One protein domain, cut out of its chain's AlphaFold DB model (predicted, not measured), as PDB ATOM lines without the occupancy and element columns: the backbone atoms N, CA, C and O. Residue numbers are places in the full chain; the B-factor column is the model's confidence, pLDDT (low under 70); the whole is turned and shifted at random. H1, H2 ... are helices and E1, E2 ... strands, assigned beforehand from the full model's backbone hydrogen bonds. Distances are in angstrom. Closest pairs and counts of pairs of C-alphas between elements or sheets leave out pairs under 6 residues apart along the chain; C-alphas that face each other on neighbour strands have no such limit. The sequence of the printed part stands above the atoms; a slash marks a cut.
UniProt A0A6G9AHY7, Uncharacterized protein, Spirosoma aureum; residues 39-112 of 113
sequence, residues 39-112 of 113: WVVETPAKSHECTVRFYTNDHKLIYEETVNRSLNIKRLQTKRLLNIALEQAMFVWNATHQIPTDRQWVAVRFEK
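This is residues 39 to 112 of the 113 residues of an uncharacterized protein of Spirosoma aureum (UniProt A0A6G9AHY7). Look for one long helix, H1, running slantwise over one face of a small sheet of three strands, whose other face is bare. After H1 the printed part folds back and ends with the short helix H2, near H1 and the end of E3. The 74 printed residues hold three named strands and then two named helices, in the order E1 E2 E3 H1 H2; the class is mixed, and the antiparallel sheet E1 - E2 - E3 is a meander, each strand the antiparallel neighbour of the one before. The whole is compact, with a radius of gyration of the C-alphas of 12.0 A, and elongated, spanning 35 by 22 by 22 A.

Begin at the inner strand E2, residues 50 to 55. It forms a hairpin with E1, residues 39 to 42, where N 40 and O 53 are 2.9 A apart, within hydrogen-bond range. It forms another with E3, residues 61 to 67, where N 52 and O 65 are 2.8 A apart, also within range. H1, residues 76 to 96, is on the sheet at a height of 9.0 A, two layers with the helix on one face. It lies over E1 and E2, and only just over E3, on which 3 of its 21 C-alphas fall; on the local plane it stands at 48 degrees to E1, slantwise to the strands. Its closest C-alphas to E2 are those of Leu 86 and Phe 54, 6.4 A apart. H2, residues 107 to 110, only grazes the sheet. H2 and H1 are close but not clearly touching; their closest C-alphas, of Arg 109 and Leu 81, are 6.6 A apart. In H1 every O i to N i+4 pair is within hydrogen-bond range; H2 is too short for such a pair.

Find C-alpha 39 at (-50.348, -15.506, -3.447), where E1 begins. E2 measures 16.4 A and E3 17.2 A. From C-alpha 76 at (-46.784, -2.228, -8.117), H1 runs 30.4 A to C-alpha 96. H2 ends at C-alpha 110, at (-36.534, -11.341, -10.179).

The farthest C-alphas, of Lys 46 and Ala 95, are 37.7 A apart. The printed part has no cut, and no link is long. Look for low confidence, pLDDT under 70, at residues 100 to 102 and 112.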
ATOM      1  N   TRP A  39     -51.707 -15.251  -3.897       95.38
ATOM      2  CA  TRP A  39     -50.348 -15.506  -3.447       95.38
ATOM      3  C   TRP A  39     -50.130 -14.942  -2.048       95.38
ATOM      4  O   TRP A  39     -50.713 -13.926  -1.667       95.38
ATOM      5  N   VAL A  40     -49.255 -15.596  -1.293       95.25
ATOM      6  CA  VAL A  40     -48.787 -15.160   0.023       95.25
ATOM      7  C   VAL A  40     -47.267 -15.090  -0.020       95.25
ATOM      8  O   VAL A  40     -46.616 -15.956  -0.600       95.25
ATOM      9  N   VAL A  41     -46.703 -14.039   0.573       94.62
ATOM     10  CA  VAL A  41     -45.254 -13.895   0.741       94.62
ATOM     11  C   VAL A  41     -44.950 -13.878   2.227       94.62
ATOM     12  O   VAL A  41     -45.386 -12.976   2.941       94.62
ATOM     13  N   GLU A  42     -44.169 -14.849   2.675       93.25
ATOM     14  CA  GLU A  42     -43.660 -14.929   4.035       93.25
ATOM     15  C   GLU A  42     -42.196 -14.509   4.057       93.25
ATOM     16  O   GLU A  42     -41.363 -15.024   3.318       93.25
ATOM     17  N   THR A  43     -41.875 -13.522   4.889       90.62
ATOM     18  CA  THR A  43     -40.504 -13.038   5.080       90.62
ATOM     19  C   THR A  43     -40.164 -13.138   6.565       90.62
ATOM     20  O   THR A  43     -40.752 -12.404   7.364       90.62
ATOM     21  N   PRO A  44     -39.249 -14.034   6.968       88.62
ATOM     22  CA  PRO A  44     -38.794 -14.118   8.350       88.62
ATOM     23  C   PRO A  44     -38.130 -12.806   8.788       88.62
ATOM     24  O   PRO A  44     -37.354 -12.216   8.041       88.62
ATOM     25  N   ALA A  45     -38.372 -12.367  10.028       81.88
ATOM     26  CA  ALA A  45     -37.967 -11.041  10.520       81.88
ATOM     27  C   ALA A  45     -36.453 -10.738  10.449       81.88
ATOM     28  O   ALA A  45     -36.059  -9.575  10.475       81.88
ATOM     29  N   LYS A  46     -35.604 -11.769  10.383       82.94
ATOM     30  CA  LYS A  46     -34.136 -11.656  10.316       82.94
ATOM     31  C   LYS A  46     -33.537 -12.264   9.043       82.94
ATOM     32  O   LYS A  46     -32.324 -12.419   8.976       82.94
ATOM     33  N   SER A  47     -34.366 -12.639   8.068       82.62
ATOM     34  CA  SER A  47     -33.897 -13.252   6.827       82.62
ATOM     35  C   SER A  47     -33.970 -12.269   5.664       82.62
ATOM     36  O   SER A  47     -34.884 -11.450   5.568       82.62
ATOM     37  N   HIS A  48     -32.995 -12.373   4.766       84.94
ATOM     38  CA  HIS A  48     -33.060 -11.747   3.449       84.94
ATOM     39  C   HIS A  48     -33.815 -12.610   2.438       84.94
ATOM     40  O   HIS A  48     -34.037 -12.162   1.319       84.94
ATOM     41  N   GLU A  49     -34.232 -13.808   2.834       91.25
ATOM     42  CA  GLU A  49     -34.997 -14.742   2.022       91.25
ATOM     43  C   GLU A  49     -36.492 -14.573   2.287       91.25
ATOM     44  O   GLU A  49     -36.916 -14.210   3.389       91.25
ATOM     45  N   CYS A  50     -37.310 -14.854   1.280       92.62
ATOM     46  CA  CYS A  50     -38.750 -14.955   1.457       92.62
ATOM     47  C   CYS A  50     -39.297 -16.187   0.747       92.62
ATOM     48  O   CYS A  50     -38.844 -16.537  -0.344       92.62
ATOM     49  N   THR A  51     -40.314 -16.795   1.341       94.12
ATOM     50  CA  THR A  51     -41.052 -17.905   0.747       94.12
ATOM     51  C   THR A  51     -42.333 -17.370   0.131       94.12
ATOM     52  O   THR A  51     -43.112 -16.670   0.778       94.12
ATOM     53  N   VAL A  52     -42.538 -17.671  -1.144       95.12
ATOM     54  CA  VAL A  52     -43.736 -17.314  -1.895       95.12
ATOM     55  C   VAL A  52     -44.575 -18.566  -2.083       95.12
ATOM     56  O   VAL A  52     -44.081 -19.575  -2.580       95.12
ATOM     57  N   ARG A  53     -45.850 -18.489  -1.704       95.56
ATOM     58  CA  ARG A  53     -46.830 -19.571  -1.836       95.56
ATOM     59  C   ARG A  53     -47.976 -19.141  -2.729       95.56
ATOM     60  O   ARG A  53     -48.486 -18.030  -2.576       95.56
ATOM     61  N   PHE A  54     -48.396 -20.018  -3.632       95.69
ATOM     62  CA  PHE A  54     -49.554 -19.802  -4.497       95.69
ATOM     63  C   PHE A  54     -50.685 -20.752  -4.134       95.69
ATOM     64  O   PHE A  54     -50.469 -21.947  -3.929       95.69
ATOM     65  N   TYR A  55     -51.897 -20.213  -4.104       95.50
ATOM     66  CA  TYR A  55     -53.101 -20.928  -3.725       95.50
ATOM     67  C   TYR A  55     -54.184 -20.787  -4.791       95.50
ATOM     68  O   TYR A  55     -54.296 -19.749  -5.447       95.50
ATOM     69  N   THR A  56     -55.014 -21.819  -4.938       94.88
ATOM     70  CA  THR A  56     -56.284 -21.722  -5.670       94.88
ATOM     71  C   THR A  56     -57.316 -20.916  -4.873       94.88
ATOM     72  O   THR A  56     -57.139 -20.657  -3.682       94.88
ATOM     73  N   ASN A  57     -58.445 -20.579  -5.504       93.69
ATOM     74  CA  ASN A  57     -59.595 -19.972  -4.818       93.69
ATOM     75  C   ASN A  57     -60.162 -20.862  -3.693       93.69
ATOM     76  O   ASN A  57     -60.728 -20.347  -2.737       93.69
ATOM     77  N   ASP A  58     -59.940 -22.177  -3.768       94.19
ATOM     78  CA  ASP A  58     -60.337 -23.154  -2.745       94.19
ATOM     79  C   ASP A  58     -59.286 -23.316  -1.631       94.19
ATOM     80  O   ASP A  58     -59.277 -24.320  -0.918       94.19
ATOM     81  N   HIS A  59     -58.343 -22.375  -1.514       93.31
ATOM     82  CA  HIS A  59     -57.233 -22.400  -0.555       93.31
ATOM     83  C   HIS A  59     -56.280 -23.606  -0.695       93.31
ATOM     84  O   HIS A  59     -55.560 -23.940   0.249       93.31
ATOM     85  N   LYS A  60     -56.222 -24.266  -1.860       93.38
ATOM     86  CA  LYS A  60     -55.268 -25.364  -2.099       93.38
ATOM     87  C   LYS A  60     -53.916 -24.803  -2.515       93.38
ATOM     88  O   LYS A  60     -53.855 -24.029  -3.465       93.38
ATOM     89  N   LEU A  61     -52.847 -25.208  -1.830       93.44
ATOM     90  CA  LEU A  61     -51.472 -24.867  -2.204       93.44
ATOM     91  C   LEU A  61     -51.100 -25.584  -3.508       93.44
ATOM     92  O   LEU A  61     -51.201 -26.807  -3.584       93.44
ATOM     93  N   ILE A  62     -50.654 -24.831  -4.511       93.38
ATOM     94  CA  ILE A  62     -50.261 -25.377  -5.825       93.38
ATOM     95  C   ILE A  62     -48.769 -25.218  -6.112       93.38
ATOM     96  O   ILE A  62     -48.256 -25.832  -7.044       93.38
ATOM     97  N   TYR A  63     -48.099 -24.329  -5.378       93.31
ATOM     98  CA  TYR A  63     -46.715 -23.962  -5.622       93.31
ATOM     99  C   TYR A  63     -46.114 -23.254  -4.408       93.31
ATOM    100  O   TYR A  63     -46.775 -22.428  -3.775       93.31
ATOM    101  N   GLU A  64     -44.849 -23.551  -4.128       92.88
ATOM    102  CA  GLU A  64     -44.056 -22.923  -3.079       92.88
ATOM    103  C   GLU A  64     -42.615 -22.753  -3.569       92.88
ATOM    104  O   GLU A  64     -42.012 -23.697  -4.072       92.88
ATOM    105  N   GLU A  65     -42.063 -21.551  -3.414       91.88
ATOM    106  CA  GLU A  65     -40.676 -21.255  -3.770       91.88
ATOM    107  C   GLU A  65     -40.049 -20.333  -2.727       91.88
ATOM    108  O   GLU A  65     -40.611 -19.293  -2.379       91.88
ATOM    109  N   THR A  66     -38.857 -20.692  -2.251       91.69
ATOM    110  CA  THR A  66     -38.046 -19.808  -1.410       91.69
ATOM    111  C   THR A  66     -37.036 -19.075  -2.278       91.69
ATOM    112  O   THR A  66     -36.233 -19.691  -2.974       91.69
ATOM    113  N   VAL A  67     -37.082 -17.747  -2.231       90.94
ATOM    114  CA  VAL A  67     -36.217 -16.870  -3.017       90.94
ATOM    115  C   VAL A  67     -35.243 -16.171  -2.077       90.94
ATOM    116  O   VAL A  67     -35.656 -15.572  -1.083       90.94
ATOM    117  N   ASN A  68     -33.954 -16.174  -2.421       89.69
ATOM    118  CA  ASN A  68     -32.899 -15.525  -1.637       89.69
ATOM    119  C   ASN A  68     -32.847 -13.998  -1.866       89.69
ATOM    120  O   ASN A  68     -31.847 -13.429  -2.302       89.69
ATOM    121  N   ARG A  69     -33.991 -13.329  -1.680       87.25
ATOM    122  CA  ARG A  69     -34.129 -11.867  -1.679       87.25
ATOM    123  C   ARG A  69     -35.453 -11.447  -1.057       87.25
ATOM    124  O   ARG A  69     -36.485 -12.066  -1.284       87.25
ATOM    125  N   SER A  70     -35.462 -10.288  -0.408       86.88
ATOM    126  CA  SER A  70     -36.697  -9.691   0.095       86.88
ATOM    127  C   SER A  70     -37.544  -9.146  -1.060       86.88
ATOM    128  O   SER A  70     -37.066  -8.344  -1.877       86.88
ATOM    129  N   LEU A  71     -38.822  -9.515  -1.105       89.44
ATOM    130  CA  LEU A  71     -39.785  -8.962  -2.053       89.44
ATOM    131  C   LEU A  71     -40.593  -7.834  -1.406       89.44
ATOM    132  O   LEU A  71     -41.284  -8.013  -0.409       89.44
ATOM    133  N   ASN A  72     -40.550  -6.641  -2.003       90.81
ATOM    134  CA  ASN A  72     -41.363  -5.521  -1.539       90.81
ATOM    135  C   ASN A  72     -42.768  -5.577  -2.159       90.81
ATOM    136  O   ASN A  72     -43.023  -4.960  -3.194       90.81
ATOM    137  N   ILE A  73     -43.693  -6.264  -1.489       90.56
ATOM    138  CA  ILE A  73     -45.087  -6.430  -1.937       90.56
ATOM    139  C   ILE A  73     -45.881  -5.117  -2.025       90.56
ATOM    140  O   ILE A  73     -46.961  -5.089  -2.613       90.56
ATOM    141  N   LYS A  74     -45.365  -4.000  -1.484       89.88
ATOM    142  CA  LYS A  74     -45.989  -2.675  -1.645       89.88
ATOM    143  C   LYS A  74     -45.756  -2.102  -3.046       89.88
ATOM    144  O   LYS A  74     -46.528  -1.253  -3.484       89.88
ATOM    145  N   ARG A  75     -44.719  -2.555  -3.767       89.94
ATOM    146  CA  ARG A  75     -44.407  -2.076  -5.122       89.94
ATOM    147  C   ARG A  75     -45.359  -2.681  -6.149       89.94
ATOM    148  O   ARG A  75     -45.530  -3.896  -6.217       89.94
ATOM    149  N   LEU A  76     -45.896  -1.827  -7.021       90.31
ATOM    150  CA  LEU A  76     -46.784  -2.228  -8.117       90.31
ATOM    151  C   LEU A  76     -46.140  -3.286  -9.022       90.31
ATOM    152  O   LEU A  76     -46.773  -4.277  -9.368       90.31
ATOM    153  N   GLN A  77     -44.865  -3.094  -9.362       89.06
ATOM    154  CA  GLN A  77     -44.107  -4.026 -10.191       89.06
ATOM    155  C   GLN A  77     -43.991  -5.411  -9.543       89.06
ATOM    156  O   GLN A  77     -44.183  -6.409 -10.225       89.06
ATOM    157  N   THR A  78     -43.737  -5.482  -8.232       92.06
ATOM    158  CA  THR A  78     -43.662  -6.757  -7.506       92.06
ATOM    159  C   THR A  78     -44.998  -7.489  -7.554       92.06
ATOM    160  O   THR A  78     -45.016  -8.664  -7.903       92.06
ATOM    161  N   LYS A  79     -46.116  -6.791  -7.315       93.00
ATOM    162  CA  LYS A  79     -47.459  -7.382  -7.447       93.00
ATOM    163  C   LYS A  79     -47.723  -7.901  -8.863       93.00
ATOM    164  O   LYS A  79     -48.218  -9.007  -9.015       93.00
ATOM    165  N   ARG A  80     -47.350  -7.140  -9.901       90.88
ATOM    166  CA  ARG A  80     -47.497  -7.575 -11.305       90.88
ATOM    167  C   ARG A  80     -46.702  -8.844 -11.596       90.88
ATOM    168  O   ARG A  80     -47.245  -9.761 -12.194       90.88
ATOM    169  N   LEU A  81     -45.439  -8.897 -11.176       91.94
ATOM    170  CA  LEU A  81     -44.586 -10.065 -11.401       91.94
ATOM    171  C   LEU A  81     -45.112 -11.303 -10.665       91.94
ATOM    172  O   LEU A  81     -45.120 -12.383 -11.246       91.94
ATOM    173  N   LEU A  82     -45.605 -11.135  -9.433       94.00
ATOM    174  CA  LEU A  82     -46.242 -12.213  -8.675       94.00
ATOM    175  C   LEU A  82     -47.541 -12.689  -9.335       94.00
ATOM    176  O   LEU A  82     -47.743 -13.892  -9.444       94.00
ATOM    177  N   ASN A  83     -48.381 -11.779  -9.842       94.25
ATOM    178  CA  ASN A  83     -49.589 -12.161 -10.581       94.25
ATOM    179  C   ASN A  83     -49.246 -12.947 -11.855       94.25
ATOM    180  O   ASN A  83     -49.882 -13.955 -12.126       94.25
ATOM    181  N   ILE A  84     -48.214 -12.539 -12.603       92.25
ATOM    182  CA  ILE A  84     -47.756 -13.278 -13.792       92.25
ATOM    183  C   ILE A  84     -47.281 -14.684 -13.406       92.25
ATOM    184  O   ILE A  84     -47.629 -15.654 -14.073       92.25
ATOM    185  N   ALA A  85     -46.489 -14.809 -12.337       92.62
ATOM    186  CA  ALA A  85     -46.021 -16.111 -11.862       92.62
ATOM    187  C   ALA A  85     -47.189 -17.002 -11.396       92.62
ATOM    188  O   ALA A  85     -47.218 -18.186 -11.724       92.62
ATOM    189  N   LEU A  86     -48.182 -16.425 -10.710       94.12
ATOM    190  CA  LEU A  86     -49.406 -17.114 -10.298       94.12
ATOM    191  C   LEU A  86     -50.230 -17.592 -11.502       94.12
ATOM    192  O   LEU A  86     -50.672 -18.735 -11.511       94.12
ATOM    193  N   GLU A  87     -50.406 -16.764 -12.533       92.50
ATOM    194  CA  GLU A  87     -51.121 -17.151 -13.759       92.50
ATOM    195  C   GLU A  87     -50.443 -18.341 -14.455       92.50
ATOM    196  O   GLU A  87     -51.112 -19.281 -14.886       92.50
ATOM    197  N   GLN A  88     -49.108 -18.343 -14.515       90.31
ATOM    198  CA  GLN A  88     -48.341 -19.469 -15.056       90.31
ATOM    199  C   GLN A  88     -48.506 -20.731 -14.202       90.31
ATOM    200  O   GLN A  88     -48.664 -21.825 -14.749       90.31
ATOM    201  N   ALA A  89     -48.508 -20.575 -12.879       91.00
ATOM    202  CA  ALA A  89     -48.733 -21.675 -11.957       91.00
ATOM    203  C   ALA A  89     -50.119 -22.287 -12.097       91.00
ATOM    204  O   ALA A  89     -50.252 -23.508 -12.174       91.00
ATOM    205  N   MET A  90     -51.135 -21.435 -12.202       91.56
ATOM    206  CA  MET A  90     -52.517 -21.853 -12.354       91.56
ATOM    207  C   MET A  90     -52.750 -22.573 -13.678       91.56
ATOM    208  O   MET A  90     -53.409 -23.607 -13.707       91.56
ATOM    209  N   PHE A  91     -52.142 -22.088 -14.764       90.88
ATOM    210  CA  PHE A  91     -52.217 -22.751 -16.062       90.88
ATOM    211  C   PHE A  91     -51.699 -24.195 -16.005       90.88
ATOM    212  O   PHE A  91     -52.353 -25.110 -16.504       90.88
ATOM    213  N   VAL A  92     -50.543 -24.416 -15.371       89.31
ATOM    214  CA  VAL A  92     -49.973 -25.764 -15.231       89.31
ATOM    215  C   VAL A  92     -50.806 -26.615 -14.280       89.31
ATOM    216  O   VAL A  92     -51.115 -27.751 -14.623       89.31
ATOM    217  N   TRP A  93     -51.218 -26.066 -13.135       89.62
ATOM    218  CA  TRP A  93     -52.075 -26.763 -12.179       89.62
ATOM    219  C   TRP A  93     -53.387 -27.234 -12.817       89.62
ATOM    220  O   TRP A  93     -53.747 -28.397 -12.679       89.62
ATOM    221  N   ASN A  94     -54.065 -26.379 -13.581       88.56
ATOM    222  CA  ASN A  94     -55.312 -26.737 -14.256       88.56
ATOM    223  C   ASN A  94     -55.108 -27.833 -15.315       88.56
ATOM    224  O   ASN A  94     -56.008 -28.638 -15.551       88.56
ATOM    225  N   ALA A  95     -53.925 -27.896 -15.936       88.50
ATOM    226  CA  ALA A  95     -53.595 -28.912 -16.931       88.50
ATOM    227  C   ALA A  95     -53.179 -30.257 -16.312       88.50
ATOM    228  O   ALA A  95     -53.534 -31.306 -16.845       88.50
ATOM    229  N   THR A  96     -52.418 -30.250 -15.214       85.56
ATOM    230  CA  THR A  96     -51.785 -31.467 -14.671       85.56
ATOM    231  C   THR A  96     -52.359 -31.929 -13.337       85.56
ATOM    232  O   THR A  96     -52.203 -33.097 -12.997       85.56
ATOM    233  N   HIS A  97     -52.993 -31.038 -12.569       83.50
ATOM    234  CA  HIS A  97     -53.394 -31.240 -11.169       83.50
ATOM    235  C   HIS A  97     -52.251 -31.749 -10.270       83.50
ATOM    236  O   HIS A  97     -52.478 -32.378  -9.237       83.50
ATOM    237  N   GLN A  98     -51.006 -31.484 -10.667       79.94
ATOM    238  CA  GLN A  98     -49.800 -31.872  -9.946       79.94
ATOM    239  C   GLN A  98     -49.047 -30.622  -9.511       79.94
ATOM    240  O   GLN A  98     -48.956 -29.655 -10.268       79.94
ATOM    241  N   ILE A  99     -48.487 -30.663  -8.300       75.56
ATOM    242  CA  ILE A  99     -47.643 -29.596  -7.760       75.56
ATOM    243  C   ILE A  99     -46.290 -29.673  -8.479       75.56
ATOM    244  O   ILE A  99     -45.565 -30.653  -8.297       75.56
ATOM    245  N   PRO A 100     -45.925 -28.686  -9.309       69.31
ATOM    246  CA  PRO A 100     -44.644 -28.695  -9.991       69.31
ATOM    247  C   PRO A 100     -43.539 -28.270  -9.019       69.31
ATOM    248  O   PRO A 100     -43.426 -27.094  -8.684       69.31
ATOM    249  N   THR A 101     -42.722 -29.225  -8.575       66.62
ATOM    250  CA  THR A 101     -41.663 -29.000  -7.572       66.62
ATOM    251  C   THR A 101     -40.395 -28.358  -8.153       66.62
ATOM    252  O   THR A 101     -39.735 -27.591  -7.461       66.62
ATOM    253  N   ASP A 102     -40.094 -28.579  -9.437       68.31
ATOM    254  CA  ASP A 102     -38.809 -28.169 -10.043       68.31
ATOM    255  C   ASP A 102     -38.871 -26.856 -10.847       68.31
ATOM    256  O   ASP A 102     -37.927 -26.481 -11.546       68.31
ATOM    257  N   ARG A 103     -40.000 -26.144 -10.822       75.31
ATOM    258  CA  ARG A 103     -40.147 -24.874 -11.551       75.31
ATOM    259  C   ARG A 103     -39.692 -23.725 -10.650       75.31
ATOM    260  O   ARG A 103     -40.138 -23.654  -9.517       75.31
ATOM    261  N   GLN A 104     -38.894 -22.791 -11.168       81.94
ATOM    262  CA  GLN A 104     -38.531 -21.525 -10.504       81.94
ATOM    263  C   GLN A 104     -39.297 -20.357 -11.143       81.94
ATOM    264  O   GLN A 104     -38.783 -19.645 -12.007       81.94
ATOM    265  N   TRP A 105     -40.579 -20.196 -10.818       79.69
ATOM    266  CA  TRP A 105     -41.427 -19.190 -11.472       79.69
ATOM    267  C   TRP A 105     -41.280 -17.796 -10.877       79.69
ATOM    268  O   TRP A 105     -41.503 -16.805 -11.578       79.69
ATOM    269  N   VAL A 106     -40.885 -17.704  -9.613       81.69
ATOM    270  CA  VAL A 106     -40.642 -16.448  -8.918       81.69
ATOM    271  C   VAL A 106     -39.200 -16.012  -9.148       81.69
ATOM    272  O   VAL A 106     -39.011 -14.914  -9.672       81.69
ATOM    273  N   ALA A 107     -38.183 -16.836  -8.858       81.50
ATOM    274  CA  ALA A 107     -36.780 -16.417  -8.979       81.50
ATOM    275  C   ALA A 107     -36.434 -15.870 -10.374       81.50
ATOM    276  O   ALA A 107     -35.937 -14.746 -10.477       81.50
ATOM    277  N   VAL A 108     -36.826 -16.564 -11.448       83.25
ATOM    278  CA  VAL A 108     -36.555 -16.154 -12.844       83.25
ATOM    279  C   VAL A 108     -37.086 -14.749 -13.163       83.25
ATOM    280  O   VAL A 108     -36.494 -13.998 -13.939       83.25
ATOM    281  N   ARG A 109     -38.207 -14.342 -12.556       82.12
ATOM    282  CA  ARG A 109     -38.801 -13.010 -12.772       82.12
ATOM    283  C   ARG A 109     -38.061 -11.900 -12.036       82.12
ATOM    284  O   ARG A 109     -38.213 -10.730 -12.390       82.12
ATOM    285  N   PHE A 110     -37.270 -12.259 -11.033       80.50
ATOM    286  CA  PHE A 110     -36.534 -11.341 -10.179       80.50
ATOM    287  C   PHE A 110     -35.005 -11.428 -10.363       80.50
ATOM    288  O   PHE A 110     -34.299 -10.622  -9.759       80.50
ATOM    289  N   GLU A 111     -34.492 -12.328 -11.208       74.81
ATOM    290  CA  GLU A 111     -33.054 -12.506 -11.477       74.81
ATOM    291  C   GLU A 111     -32.428 -11.440 -12.389       74.81
ATOM    292  O   GLU A 111     -31.215 -11.252 -12.360       74.81
ATOM    293  N   LYS A 112     -33.210 -10.680 -13.165       55.41
ATOM    294  CA  LYS A 112     -32.638  -9.631 -14.023       55.41
ATOM    295  C   LYS A 112     -32.331  -8.345 -13.251       55.41
ATOM    296  O   LYS A 112     -33.248  -7.641 -12.814       55.41
TER     297      LYS A 112